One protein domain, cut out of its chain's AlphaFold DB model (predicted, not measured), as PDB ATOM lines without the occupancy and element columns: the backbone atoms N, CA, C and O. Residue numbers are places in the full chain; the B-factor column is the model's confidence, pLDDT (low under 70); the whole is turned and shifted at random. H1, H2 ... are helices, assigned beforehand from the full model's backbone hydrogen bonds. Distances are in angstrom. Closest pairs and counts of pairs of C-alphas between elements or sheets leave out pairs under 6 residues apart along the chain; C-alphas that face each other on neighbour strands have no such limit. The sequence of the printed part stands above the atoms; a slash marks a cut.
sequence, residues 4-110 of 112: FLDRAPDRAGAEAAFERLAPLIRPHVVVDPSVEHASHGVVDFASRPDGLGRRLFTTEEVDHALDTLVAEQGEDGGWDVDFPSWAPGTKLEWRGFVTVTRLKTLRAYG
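This is residues 4 to 110 of the 112 residues of an uncharacterized protein of Streptosporangiales bacterium (UniProt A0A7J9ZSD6). The longest helix, H5, runs in toward tiny H2 in the middle, on which H4 packs; toward one end kinked H1 packs on small H3, and residues 85 to 90 stick out. The printed part has 107 residues, of which 59 are in five named helices, H1 to H5 in that order along the chain; there is no named strand, and the class is all helix. It is compact, radius of gyration of the C-alphas 14.9 A, spanning 42 by 30 by 25 A.

H5, residues 90 to 108, is close but not clearly touching H4, residues 59 to 71; the closest C-alphas, Leu 66 and Leu 106, are 7.2 A apart. H4, with residues 61 to 66 alone, touches H2, residues 42 to 45; closest C-alphas Val 42 and Ala 65, 6.3 A. H3, residues 52 to 56, touches H1, residues 11 to 28; closest C-alphas Ala 22 and Leu 56, 6.6 A. Every O i to N i+4 pair is within hydrogen-bond range in H4 and H5, 10 of 14 in H1, 0 of 1 in H3 (i+3: 2 of 2); H2 is too short.

H5, 27.1 A, ends at C-alpha 108 (160.760, 255.038, 311.779). H1, 25.2 A, begins at C-alpha 11 (160.604, 241.228, 327.809).

The printed part has no cut. Links H1 to H2 and H4 to H5 are long. Residues 33 to 40 and 81 to 94 have pLDDT under 70.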
ATOM      1  N   PHE A   4     162.749 240.440 315.837       79.50
ATOM      2  CA  PHE A   4     161.850 239.484 316.486       79.50
ATOM      3  C   PHE A   4     161.883 239.604 318.021       79.50
ATOM      4  O   PHE A   4     160.842 239.447 318.656       79.50
ATOM      5  N   LEU A   5     163.039 239.940 318.616       82.62
ATOM      6  CA  LEU A   5     163.166 240.157 320.064       82.62
ATOM      7  C   LEU A   5     162.342 241.371 320.511       82.62
ATOM      8  O   LEU A   5     161.758 241.373 321.593       82.62
ATOM      9  N   ASP A   6     162.196 242.370 319.641       82.62
ATOM     10  CA  ASP A   6     161.357 243.544 319.899       82.62
ATOM     11  C   ASP A   6     159.865 243.196 319.993       82.62
ATOM     12  O   ASP A   6     159.089 243.952 320.572       82.62
ATOM     13  N   ARG A   7     159.447 242.045 319.454       85.69
ATOM     14  CA  ARG A   7     158.051 241.581 319.464       85.69
ATOM     15  C   ARG A   7     157.775 240.475 320.481       85.69
ATOM     16  O   ARG A   7     156.624 240.063 320.608       85.69
ATOM     17  N   ALA A   8     158.791 239.995 321.195       87.06
ATOM     18  CA  ALA A   8     158.616 238.952 322.198       87.06
ATOM     19  C   ALA A   8     157.793 239.480 323.395       87.06
ATOM     20  O   ALA A   8     158.125 240.545 323.928       87.06
ATOM     21  N   PRO A   9     156.739 238.757 323.836       86.00
ATOM     22  CA  PRO A   9     155.940 239.159 324.994       86.00
ATOM     23  C   PRO A   9     156.728 239.038 326.306       86.00
ATOM     24  O   PRO A   9     156.544 239.848 327.212       86.00
ATOM     25  N   ASP A  10     157.645 238.069 326.394       93.56
ATOM     26  CA  ASP A  10     158.607 237.965 327.490       93.56
ATOM     27  C   ASP A  10     159.754 238.967 327.291       93.56
ATOM     28  O   ASP A  10     160.742 238.700 326.601       93.56
ATOM     29  N   ARG A  11     159.608 240.151 327.897       90.19
ATOM     30  CA  ARG A  11     160.604 241.228 327.809       90.19
ATOM     31  C   ARG A  11     161.907 240.889 328.523       90.19
ATOM     32  O   ARG A  11     162.967 241.227 328.009       90.19
ATOM     33  N   ALA A  12     161.844 240.204 329.663       92.19
ATOM     34  CA  ALA A  12     163.041 239.828 330.410       92.19
ATOM     35  C   ALA A  12     163.867 238.789 329.634       92.19
ATOM     36  O   ALA A  12     165.085 238.926 329.516       92.19
ATOM     37  N   GLY A  13     163.200 237.797 329.039       91.19
ATOM     38  CA  GLY A  13     163.843 236.823 328.159       91.19
ATOM     39  C   GLY A  13     164.436 237.458 326.898       91.19
ATOM     40  O   GLY A  13     165.542 237.094 326.495       91.19
ATOM     41  N   ALA A  14     163.747 238.436 326.300       90.88
ATOM     42  CA  ALA A  14     164.245 239.162 325.131       90.88
ATOM     43  C   ALA A  14     165.534 239.945 325.427       90.88
ATOM     44  O   ALA A  14     166.484 239.863 324.649       90.88
ATOM     45  N   GLU A  15     165.590 240.643 326.563       92.00
ATOM     46  CA  GLU A  15     166.787 241.360 327.025       92.00
ATOM     47  C   GLU A  15     167.948 240.398 327.289       92.00
ATOM     48  O   GLU A  15     169.040 240.574 326.754       92.00
ATOM     49  N   ALA A  16     167.715 239.311 328.030       93.12
ATOM     50  CA  ALA A  16     168.761 238.329 328.314       93.12
ATOM     51  C   ALA A  16     169.300 237.653 327.039       93.12
ATOM     52  O   ALA A  16     170.496 237.368 326.925       93.12
ATOM     53  N   ALA A  17     168.428 237.386 326.062       91.75
ATOM     54  CA  ALA A  17     168.840 236.876 324.761       91.75
ATOM     55  C   ALA A  17     169.651 237.914 323.976       91.75
ATOM     56  O   ALA A  17     170.660 237.550 323.370       91.75
ATOM     57  N   PHE A  18     169.241 239.185 324.008       92.62
ATOM     58  CA  PHE A  18     169.974 240.278 323.380       92.62
ATOM     59  C   PHE A  18     171.381 240.423 323.966       92.62
ATOM     60  O   PHE A  18     172.341 240.355 323.204       92.62
ATOM     61  N   GLU A  19     171.525 240.514 325.289       93.44
ATOM     62  CA  GLU A  19     172.831 240.657 325.957       93.44
ATOM     63  C   GLU A  19     173.791 239.504 325.618       93.44
ATOM     64  O   GLU A  19     174.993 239.704 325.449       93.44
ATOM     65  N   ARG A  20     173.263 238.287 325.438       93.06
ATOM     66  CA  ARG A  20     174.064 237.128 325.017       93.06
ATOM     67  C   ARG A  20     174.488 237.194 323.546       93.06
ATOM     68  O   ARG A  20     175.580 236.748 323.207       93.06
ATOM     69  N   LEU A  21     173.615 237.677 322.663       90.06
ATOM     70  CA  LEU A  21     173.839 237.669 321.213       90.06
ATOM     71  C   LEU A  21     174.601 238.901 320.718       90.06
ATOM     72  O   LEU A  21     175.362 238.794 319.759       90.06
ATOM     73  N   ALA A  22     174.429 240.052 321.363       90.94
ATOM     74  CA  ALA A  22     175.053 241.317 320.995       90.94
ATOM     75  C   ALA A  22     176.576 241.223 320.758       90.94
ATOM     76  O   ALA A  22     177.015 241.596 319.664       90.94
ATOM     77  N   PRO A  23     177.389 240.670 321.683       91.19
ATOM     78  CA  PRO A  23     178.835 240.561 321.477       91.19
ATOM     79  C   PRO A  23     179.219 239.570 320.370       91.19
ATOM     80  O   PRO A  23     180.300 239.688 319.803       91.19
ATOM     81  N   LEU A  24     178.346 238.612 320.040       87.75
ATOM     82  CA  LEU A  24     178.571 237.649 318.958       87.75
ATOM     83  C   LEU A  24     178.228 238.240 317.591       87.75
ATOM     84  O   LEU A  24     178.841 237.884 316.594       87.75
ATOM     85  N   ILE A  25     177.246 239.138 317.535       85.94
ATOM     86  CA  ILE A  25     176.775 239.758 316.293       85.94
ATOM     87  C   ILE A  25     177.671 240.929 315.895       85.94
ATOM     88  O   ILE A  25     178.026 241.054 314.725       85.94
ATOM     89  N   ARG A  26     178.045 241.787 316.853       86.56
ATOM     90  CA  ARG A  26     178.728 243.063 316.588       86.56
ATOM     91  C   ARG A  26     179.992 242.959 315.713       86.56
ATOM     92  O   ARG A  26     180.164 243.854 314.883       86.56
ATOM     93  N   PRO A  27     180.854 241.928 315.836       85.31
ATOM     94  CA  PRO A  27     182.038 241.780 314.984       85.31
ATOM     95  C   PRO A  27     181.734 241.481 313.509       85.31
ATOM     96  O   PRO A  27     182.604 241.667 312.666       85.31
ATOM     97  N   HIS A  28     180.527 241.007 313.193       78.00
ATOM     98  CA  HIS A  28     180.125 240.615 311.839       78.00
ATOM     99  C   HIS A  28     179.264 241.664 311.129       78.00
ATOM    100  O   HIS A  28     178.864 241.444 309.987       78.00
ATOM    101  N   VAL A  29     178.951 242.785 311.787       81.44
ATOM    102  CA  VAL A  29     178.180 243.860 311.160       81.44
ATOM    103  C   VAL A  29     179.103 244.742 310.335       81.44
ATOM    104  O   VAL A  29     180.111 245.239 310.842       81.44
ATOM    105  N   VAL A  30     178.723 244.975 309.081       78.56
ATOM    106  CA  VAL A  30     179.390 245.957 308.232       78.56
ATOM    107  C   VAL A  30     178.921 247.349 308.653       78.56
ATOM    108  O   VAL A  30     177.748 247.696 308.503       78.56
ATOM    109  N   VAL A  31     179.835 248.116 309.250       75.44
ATOM    110  CA  VAL A  31     179.573 249.485 309.730       75.44
ATOM    111  C   VAL A  31     179.826 250.518 308.638       75.44
ATOM    112  O   VAL A  31     179.108 251.508 308.574       75.44
ATOM    113  N   ASP A  32     180.824 250.281 307.788       72.00
ATOM    114  CA  ASP A  32     181.128 251.136 306.645       72.00
ATOM    115  C   ASP A  32     180.238 250.735 305.456       72.00
ATOM    116  O   ASP A  32     180.441 249.661 304.880       72.00
ATOM    117  N   PRO A  33     179.245 251.559 305.086       61.19
ATOM    118  CA  PRO A  33     178.315 251.225 304.019       61.19
ATOM    119  C   PRO A  33     178.960 251.312 302.627       61.19
ATOM    120  O   PRO A  33     178.364 250.847 301.663       61.19
ATOM    121  N   SER A  34     180.183 251.851 302.502       61.75
ATOM    122  CA  SER A  34     180.931 251.876 301.236       61.75
ATOM    123  C   SER A  34     181.545 250.522 300.856       61.75
ATOM    124  O   SER A  34     182.076 250.364 299.754       61.75
ATOM    125  N   VAL A  35     181.469 249.526 301.747       59.91
ATOM    126  CA  VAL A  35     181.921 248.162 301.464       59.91
ATOM    127  C   VAL A  35     180.952 247.497 300.486       59.91
ATOM    128  O   VAL A  35     179.833 247.119 300.831       59.91
ATOM    129  N   GLU A  36     181.424 247.319 299.255       49.09
ATOM    130  CA  GLU A  36     180.713 246.627 298.181       49.09
ATOM    131  C   GLU A  36     180.251 245.228 298.644       49.09
ATOM    132  O   GLU A  36     181.025 244.470 299.233       49.09
ATOM    133  N   HIS A  37     178.998 244.858 298.356       50.22
ATOM    134  CA  HIS A  37     178.372 243.578 298.742       50.22
ATOM    135  C   HIS A  37     178.134 243.364 300.251       50.22
ATOM    136  O   HIS A  37     178.001 242.216 300.702       50.22
ATOM    137  N   ALA A  38     178.036 244.432 301.051       54.19
ATOM    138  CA  ALA A  38     177.625 244.335 302.450       54.19
ATOM    139  C   ALA A  38     176.260 243.626 302.576       54.19
ATOM    140  O   ALA A  38     175.205 244.197 302.328       54.19
ATOM    141  N   SER A  39     176.279 242.347 302.963       52.84
ATOM    142  CA  SER A  39     175.056 241.534 303.056       52.84
ATOM    143  C   SER A  39     174.173 241.921 304.250       52.84
ATOM    144  O   SER A  39     172.991 241.595 304.252       52.84
ATOM    145  N   HIS A  40     174.747 242.585 305.264       65.62
ATOM    146  CA  HIS A  40     174.037 243.061 306.451       65.62
ATOM    147  C   HIS A  40     174.675 244.354 306.986       65.62
ATOM    148  O   HIS A  40     175.750 244.316 307.600       65.62
ATOM    149  N   GLY A  41     174.010 245.485 306.765       77.75
ATOM    150  CA  GLY A  41     174.427 246.800 307.250       77.75
ATOM    151  C   GLY A  41     173.809 247.161 308.604       77.75
ATOM    152  O   GLY A  41     172.930 246.470 309.125       77.75
ATOM    153  N   VAL A  42     174.235 248.287 309.177       87.75
ATOM    154  CA  VAL A  42     173.738 248.819 310.466       87.75
ATOM    155  C   VAL A  42     172.203 248.856 310.532       87.75
ATOM    156  O   VAL A  42     171.605 248.385 311.503       87.75
ATOM    157  N   VAL A  43     171.542 249.343 309.478       88.38
ATOM    158  CA  VAL A  43     170.074 249.501 309.420       88.38
ATOM    159  C   VAL A  43     169.301 248.172 309.386       88.38
ATOM    160  O   VAL A  43     168.144 248.140 309.807       88.38
ATOM    161  N   ASP A  44     169.932 247.055 309.005       85.56
ATOM    162  CA  ASP A  44     169.306 245.720 309.042       85.56
ATOM    163  C   ASP A  44     169.152 245.186 310.473       85.56
ATOM    164  O   ASP A  44     168.304 244.328 310.771       85.56
ATOM    165  N   PHE A  45     169.984 245.681 311.386       87.00
ATOM    166  CA  PHE A  45     169.919 245.380 312.812       87.00
ATOM    167  C   PHE A  45     169.194 246.480 313.585       87.00
ATOM    168  O   PHE A  45     168.417 246.166 314.486       87.00
ATOM    169  N   ALA A  46     169.387 247.741 313.203       92.00
ATOM    170  CA  ALA A  46     168.808 248.918 313.836       92.00
ATOM    171  C   ALA A  46     167.625 249.493 313.042       92.00
ATOM    172  O   ALA A  46     167.531 250.701 312.855       92.00
ATOM    173  N   SER A  47     166.682 248.659 312.596       90.62
ATOM    174  CA  SER A  47     165.554 249.103 311.755       90.62
ATOM    175  C   SER A  47     164.556 250.041 312.458       90.62
ATOM    176  O   SER A  47     163.625 250.549 311.835       90.62
ATOM    177  N   ARG A  48     164.682 250.218 313.779       91.56
ATOM    178  CA  ARG A  48     163.848 251.103 314.595       91.56
ATOM    179  C   ARG A  48     164.691 251.810 315.661       91.56
ATOM    180  O   ARG A  48     165.536 251.142 316.258       91.56
ATOM    181  N   PRO A  49     164.408 253.085 315.976       93.19
ATOM    182  CA  PRO A  49     165.155 253.839 316.987       93.19
ATOM    183  C   PRO A  49     164.965 253.314 318.417       93.19
ATOM    184  O   PRO A  49     165.823 253.528 319.265       93.19
ATOM    185  N   ASP A  50     163.856 252.624 318.692       91.88
ATOM    186  CA  ASP A  50     163.493 252.072 320.004       91.88
ATOM    187  C   ASP A  50     163.761 250.561 320.135       91.88
ATOM    188  O   ASP A  50     163.467 249.968 321.172       91.88
ATOM    189  N   GLY A  51     164.287 249.918 319.087       90.31
ATOM    190  CA  GLY A  51     164.522 248.473 319.063       90.31
ATOM    191  C   GLY A  51     165.811 248.058 319.773       90.31
ATOM    192  O   GLY A  51     166.788 248.804 319.813       90.31
ATOM    193  N   LEU A  52     165.869 246.821 320.262       92.00
ATOM    194  CA  LEU A  52     167.059 246.262 320.913       92.00
ATOM    195  C   LEU A  52     168.284 246.303 319.996       92.00
ATOM    196  O   LEU A  52     169.371 246.682 320.423       92.00
ATOM    197  N   GLY A  53     168.103 245.999 318.710       90.81
ATOM    198  CA  GLY A  53     169.192 246.033 317.732       90.81
ATOM    199  C   GLY A  53     169.835 247.415 317.552       90.81
ATOM    200  O   GLY A  53     171.016 247.483 317.223       90.81
ATOM    201  N   ARG A  54     169.123 248.515 317.852       93.50
ATOM    202  CA  ARG A  54     169.682 249.881 317.830       93.50
ATOM    203  C   ARG A  54     170.799 250.080 318.855       93.50
ATOM    204  O   ARG A  54     171.688 250.896 318.623       93.50
ATOM    205  N   ARG A  55     170.781 249.323 319.956       93.69
ATOM    206  CA  ARG A  55     171.778 249.397 321.040       93.69
ATOM    207  C   ARG A  55     173.147 248.836 320.644       93.69
ATOM    208  O   ARG A  55     174.103 249.032 321.383       93.69
ATOM    209  N   LEU A  56     173.253 248.146 319.505       91.50
ATOM    210  CA  LEU A  56     174.527 247.619 318.997       91.50
ATOM    211  C   LEU A  56     175.446 248.700 318.413       91.50
ATOM    212  O   LEU A  56     176.626 248.426 318.187       91.50
ATOM    213  N   PHE A  57     174.906 249.887 318.143       92.31
ATOM    214  CA  PHE A  57     175.572 250.910 317.348       92.31
ATOM    215  C   PHE A  57     175.540 252.260 318.044       92.31
ATOM    216  O   PHE A  57     174.599 252.581 318.783       92.31
ATOM    217  N   THR A  58     176.549 253.078 317.766       93.81
ATOM    218  CA  THR A  58     176.524 254.483 318.168       93.81
ATOM    219  C   THR A  58     175.487 255.254 317.350       93.81
ATOM    220  O   THR A  58     174.911 254.752 316.380       93.81
ATOM    221  N   THR A  59     175.183 256.478 317.773       94.25
ATOM    222  CA  THR A  59     174.270 257.342 317.017       94.25
ATOM    223  C   THR A  59     174.862 257.731 315.674       94.25
ATOM    224  O   THR A  59     174.162 257.674 314.673       94.25
ATOM    225  N   GLU A  60     176.162 257.993 315.637       93.31
ATOM    226  CA  GLU A  60     176.902 258.375 314.440       93.31
ATOM    227  C   GLU A  60     176.927 257.240 313.408       93.31
ATOM    228  O   GLU A  60     176.704 257.491 312.228       93.31
ATOM    229  N   GLU A  61     177.132 255.988 313.839       92.75
ATOM    230  CA  GLU A  61     177.083 254.813 312.952       92.75
ATOM    231  C   GLU A  61     175.699 254.648 312.304       92.75
ATOM    232  O   GLU A  61     175.586 254.312 311.126       92.75
ATOM    233  N   VAL A  62     174.633 254.896 313.071       93.31
ATOM    234  CA  VAL A  62     173.252 254.780 312.586       93.31
ATOM    235  C   VAL A  62     172.892 255.938 311.669       93.31
ATOM    236  O   VAL A  62     172.325 255.700 310.607       93.31
ATOM    237  N   ASP A  63     173.235 257.169 312.043       93.62
ATOM    238  CA  ASP A  63     172.985 258.346 311.213       93.62
ATOM    239  C   ASP A  63     173.737 258.259 309.887       93.62
ATOM    240  O   ASP A  63     173.132 258.472 308.841       93.62
ATOM    241  N   HIS A  64     175.008 257.847 309.911       91.44
ATOM    242  CA  HIS A  64     175.786 257.642 308.694       91.44
ATOM    243  C   HIS A  64     175.147 256.590 307.780       91.44
ATOM    244  O   HIS A  64     174.962 256.833 306.590       91.44
ATOM    245  N   ALA A  65     174.732 255.448 308.335       90.31
ATOM    246  CA  ALA A  65     174.065 254.411 307.555       90.31
ATOM    247  C   ALA A  65     172.707 254.869 306.993       90.31
ATOM    248  O   ALA A  65     172.345 254.476 305.886       90.31
ATOM    249  N   LEU A  66     171.952 255.696 307.724       92.56
ATOM    250  CA  LEU A  66     170.698 256.285 307.242       92.56
ATOM    251  C   LEU A  66     170.941 257.311 306.129       92.56
ATOM    252  O   LEU A  66     170.191 257.319 305.156       92.56
ATOM    253  N   ASP A  67     171.975 258.144 306.248       92.19
ATOM    254  CA  ASP A  67     172.356 259.115 305.217       92.19
ATOM    255  C   ASP A  67     172.763 258.405 303.923       92.19
ATOM    256  O   ASP A  67     172.285 258.765 302.845       92.19
ATOM    257  N   THR A  68     173.572 257.347 304.023       89.12
ATOM    258  CA  THR A  68     173.912 256.509 302.867       89.12
ATOM    259  C   THR A  68     172.672 255.848 302.280       89.12
ATOM    260  O   THR A  68     172.479 255.886 301.069       89.12
ATOM    261  N   LEU A  69     171.775 255.323 303.123       89.25
ATOM    262  CA  LEU A  69     170.530 254.716 302.658       89.25
ATOM    263  C   LEU A  69     169.679 255.702 301.849       89.25
ATOM    264  O   LEU A  69     169.133 255.321 300.818       89.25
ATOM    265  N   VAL A  70     169.567 256.959 302.286       90.88
ATOM    266  CA  VAL A  70     168.862 258.013 301.536       90.88
ATOM    267  C   VAL A  70     169.577 258.324 300.221       90.88
ATOM    268  O   VAL A  70     168.921 258.431 299.189       90.88
ATOM    269  N   ALA A  71     170.906 258.440 300.237       88.94
ATOM    270  CA  ALA A  71     171.696 258.744 299.043       88.94
ATOM    271  C   ALA A  71     171.639 257.637 297.974       88.94
ATOM    272  O   ALA A  71     171.735 257.930 296.786       88.94
ATOM    273  N   GLU A  72     171.463 256.379 298.382       87.19
ATOM    274  CA  GLU A  72     171.304 255.231 297.481       87.19
ATOM    275  C   GLU A  72     169.900 255.107 296.868       87.19
ATOM    276  O   GLU A  72     169.676 254.221 296.040       87.19
ATOM    277  N   GLN A  73     168.927 255.923 297.291       88.94
ATOM    278  CA  GLN A  73     167.572 255.837 296.752       88.94
ATOM    279  C   GLN A  73     167.565 256.249 295.273       88.94
ATOM    280  O   GLN A  73     167.941 257.367 294.923       88.94
ATOM    281  N   GLY A  74     167.114 255.347 294.401       85.62
ATOM    282  CA  GLY A  74     167.003 255.605 292.968       85.62
ATOM    283  C   GLY A  74     165.930 256.643 292.631       85.62
ATOM    284  O   GLY A  74     165.044 256.933 293.437       85.62
ATOM    285  N   GLU A  75     165.959 257.164 291.401       85.75
ATOM    286  CA  GLU A  75     164.984 258.158 290.911       85.75
ATOM    287  C   GLU A  75     163.529 257.663 290.970       85.75
ATOM    288  O   GLU A  75     162.598 258.456 291.104       85.75
ATOM    289  N   ASP A  76     163.322 256.345 290.901       87.00
ATOM    290  CA  ASP A  76     162.010 255.705 291.036       87.00
ATOM    291  C   ASP A  76     161.588 255.472 292.500       87.00
ATOM    292  O   ASP A  76     160.527 254.900 292.763       87.00
ATOM    293  N   GLY A  77     162.406 255.910 293.460       86.19
ATOM    294  CA  GLY A  77     162.186 255.768 294.896       86.19
ATOM    295  C   GLY A  77     162.567 254.399 295.468       86.19
ATOM    296  O   GLY A  77     162.312 254.159 296.654       86.19
ATOM    297  N   GLY A  78     163.136 253.501 294.658       86.44
ATOM    298  CA  GLY A  78     163.545 252.157 295.061       86.44
ATOM    299  C   GLY A  78     165.025 252.034 295.420       86.44
ATOM    300  O   GLY A  78     165.796 252.983 295.322       86.44
ATOM    301  N   TRP A  79     165.419 250.823 295.810       86.50
ATOM    302  CA  TRP A  79     166.820 250.430 295.974       86.50
ATOM    303  C   TRP A  79     167.073 249.108 295.276       86.50
ATOM    304  O   TRP A  79     166.222 248.215 295.321       86.50
ATOM    305  N   ASP A  80     168.243 248.981 294.669       75.94
ATOM    306  CA  ASP A  80     168.630 247.768 293.965       75.94
ATOM    307  C   ASP A  80     169.122 246.669 294.915       75.94
ATOM    308  O   ASP A  80     169.338 246.872 296.114       75.94
ATOM    309  N   VAL A  81     169.192 245.448 294.383       69.00
ATOM    310  CA  VAL A  81     169.523 244.234 295.132       69.00
ATOM    311  C   VAL A  81     170.705 243.548 294.452       69.00
ATOM    312  O   VAL A  81     170.536 242.919 293.407       69.00
ATOM    313  N   ASP A  82     171.875 243.620 295.087       58.69
ATOM    314  CA  ASP A  82     173.151 243.127 294.544       58.69
ATOM    315  C   ASP A  82     173.519 241.704 294.997       58.69
ATOM    316  O   ASP A  82     174.684 241.365 295.200       58.69
ATOM    317  N   PHE A  83     172.532 240.815 295.142       59.22
ATOM    318  CA  PHE A  83     172.840 239.394 295.332       59.22
ATOM    319  C   PHE A  83     173.105 238.719 293.974       59.22
ATOM    320  O   PHE A  83     172.344 238.949 293.023       59.22
ATOM    321  N   PRO A  84     174.130 237.843 293.861       50.25
ATOM    322  CA  PRO A  84     174.378 237.085 292.642       50.25
ATOM    323  C   PRO A  84     173.135 236.255 292.312       50.25
ATOM    324  O   PRO A  84     172.786 235.306 293.014       50.25
ATOM    325  N   SER A  85     172.410 236.644 291.263       48.56
ATOM    326  CA  SER A  85     171.143 236.006 290.933       48.56
ATOM    327  C   SER A  85     171.379 234.616 290.375       48.56
ATOM    328  O   SER A  85     171.800 234.469 289.230       48.56
ATOM    329  N   TRP A  86     171.023 233.598 291.148       47.50
ATOM    330  CA  TRP A  86     170.876 232.245 290.619       47.50
ATOM    331  C   TRP A  86     169.493 232.013 289.971       47.50
ATOM    332  O   TRP A  86     169.259 230.970 289.373       47.50
ATOM    333  N   ALA A  87     168.578 232.995 290.032       46.06
ATOM    334  CA  ALA A  87     167.253 232.941 289.406       46.06
ATOM    335  C   ALA A  87     166.780 234.342 288.924       46.06
ATOM    336  O   ALA A  87     166.625 235.250 289.744       46.06
ATOM    337  N   PRO A  88     166.525 234.550 287.615       48.28
ATOM    338  CA  PRO A  88     166.162 235.855 287.036       48.28
ATOM    339  C   PRO A  88     164.841 236.474 287.533       48.28
ATOM    340  O   PRO A  88     164.717 237.694 287.547       48.28
ATOM    341  N   GLY A  89     163.863 235.666 287.967       48.34
ATOM    342  CA  GLY A  89     162.565 236.160 288.470       48.34
ATOM    343  C   GLY A  89     162.609 236.706 289.902       48.34
ATOM    344  O   GLY A  89     161.784 237.524 290.293       48.34
ATOM    345  N   THR A  90     163.618 236.307 290.675       50.25
ATOM    346  CA  THR A  90     163.731 236.601 292.107       50.25
ATOM    347  C   THR A  90     164.183 238.044 292.365       50.25
ATOM    348  O   THR A  90     163.884 238.607 293.409       50.25
ATOM    349  N   LYS A  91     164.827 238.715 291.402       53.88
ATOM    350  CA  LYS A  91     165.294 240.100 291.593       53.88
ATOM    351  C   LYS A  91     164.157 241.101 291.829       53.88
ATOM    352  O   LYS A  91     164.278 241.951 292.703       53.88
ATOM    353  N   LEU A  92     163.052 241.002 291.082       57.19
ATOM    354  CA  LEU A  92     161.964 241.985 291.160       57.19
ATOM    355  C   LEU A  92     161.169 241.870 292.470       57.19
ATOM    356  O   LEU A  92     160.865 242.880 293.104       57.19
ATOM    357  N   GLU A  93     160.882 240.641 292.905       59.03
ATOM    358  CA  GLU A  93     160.199 240.377 294.179       59.03
ATOM    359  C   GLU A  93     161.036 240.859 295.372       59.03
ATOM    360  O   GLU A  93     160.524 241.518 296.281       59.03
ATOM    361  N   TRP A  94     162.347 240.606 295.334       67.25
ATOM    362  CA  TRP A  94     163.266 241.051 296.378       67.25
ATOM    363  C   TRP A  94     163.475 242.563 296.370       67.25
ATOM    364  O   TRP A  94     163.523 243.158 297.443       67.25
ATOM    365  N   ARG A  95     163.501 243.208 295.198       79.25
ATOM    366  CA  ARG A  95     163.554 244.674 295.090       79.25
ATOM    367  C   ARG A  95     162.354 245.331 295.768       79.25
ATOM    368  O   ARG A  95     162.520 246.273 296.544       79.25
ATOM    369  N   GLY A  96     161.150 244.800 295.535       79.25
ATOM    370  CA  GLY A  96     159.933 245.267 296.205       79.25
ATOM    371  C   GLY A  96     160.016 245.129 297.728       79.25
ATOM    372  O   GLY A  96     159.754 246.085 298.461       79.25
ATOM    373  N   PHE A  97     160.444 243.960 298.213       80.06
ATOM    374  CA  PHE A  97     160.633 243.708 299.643       80.06
ATOM    375  C   PHE A  97     161.678 244.638 300.285       80.06
ATOM    376  O   PHE A  97     161.424 245.212 301.351       80.06
ATOM    377  N   VAL A  98     162.828 244.820 299.633       83.50
ATOM    378  CA  VAL A  98     163.917 245.694 300.094       83.50
ATOM    379  C   VAL A  98     163.443 247.140 300.146       83.50
ATOM    380  O   VAL A  98     163.595 247.786 301.181       83.50
ATOM    381  N   THR A  99     162.768 247.619 299.101       86.88
ATOM    382  CA  THR A  99     162.239 248.988 299.041       86.88
ATOM    383  C   THR A  99     161.276 249.263 300.194       86.88
ATOM    384  O   THR A  99     161.450 250.222 300.943       86.88
ATOM    385  N   VAL A 100     160.291 248.386 300.415       89.12
ATOM    386  CA  VAL A 100     159.329 248.553 301.517       89.12
ATOM    387  C   VAL A 100     160.023 248.517 302.882       89.12
ATOM    388  O   VAL A 100     159.654 249.272 303.785       89.12
ATOM    389  N   THR A 101     161.022 247.652 303.056       87.12
ATOM    390  CA  THR A 101     161.781 247.538 304.310       87.12
ATOM    391  C   THR A 101     162.612 248.793 304.589       87.12
ATOM    392  O   THR A 101     162.572 249.317 305.708       87.12
ATOM    393  N   ARG A 102     163.296 249.324 303.568       90.62
ATOM    394  CA  ARG A 102     164.091 250.558 303.652       90.62
ATOM    395  C   ARG A 102     163.203 251.770 303.950       90.62
ATOM    396  O   ARG A 102     163.464 252.476 304.921       90.62
ATOM    397  N   LEU A 103     162.074 251.926 303.253       91.81
ATOM    398  CA  LEU A 103     161.103 252.999 303.523       91.81
ATOM    399  C   LEU A 103     160.530 252.945 304.946       91.81
ATOM    400  O   LEU A 103     160.404 253.977 305.607       91.81
ATOM    401  N   LYS A 104     160.188 251.753 305.452       92.75
ATOM    402  CA  LYS A 104     159.716 251.595 306.841       92.75
ATOM    403  C   LYS A 104     160.775 252.014 307.854       92.75
ATOM    404  O   LYS A 104     160.420 252.603 308.873       92.75
ATOM    405  N   THR A 105     162.039 251.714 307.572       92.94
ATOM    406  CA  THR A 105     163.170 252.100 308.419       92.94
ATOM    407  C   THR A 105     163.354 253.614 308.404       92.94
ATOM    408  O   THR A 105     163.286 254.231 309.462       92.94
ATOM    409  N   LEU A 106     163.454 254.241 307.226       93.19
ATOM    410  CA  LEU A 106     163.571 255.699 307.100       93.19
ATOM    411  C   LEU A 106     162.423 256.430 307.805       93.19
ATOM    412  O   LEU A 106     162.668 257.339 308.598       93.19
ATOM    413  N   ARG A 107     161.178 255.976 307.617       94.38
ATOM    414  CA  ARG A 107     160.013 256.536 308.318       94.38
ATOM    415  C   ARG A 107     160.120 256.388 309.835       94.38
ATOM    416  O   ARG A 107     159.767 257.316 310.556       94.38
ATOM    417  N   ALA A 108     160.584 255.243 310.340       94.56
ATOM    418  CA  ALA A 108     160.760 255.038 311.779       94.56
ATOM    419  C   ALA A 108     161.781 256.014 312.391       94.56
ATOM    420  O   ALA A 108     161.646 256.357 313.563       94.56
ATOM    421  N   TYR A 109     162.747 256.486 311.599       94.38
ATOM    422  CA  TYR A 109     163.727 257.509 311.981       94.38
ATOM    423  C   TYR A 109     163.335 258.944 311.588       94.38
ATOM    424  O   TYR A 109     164.111 259.863 311.828       94.38
ATOM    425  N   GLY A 110     162.154 259.168 310.996       93.25
ATOM    426  CA  GLY A 110     161.721 260.501 310.553       93.25
ATOM    427  C   GLY A 110     162.510 261.058 309.361       93.25
ATOM    428  O   GLY A 110     162.609 262.272 309.205       93.25
TER     429      GLY A 110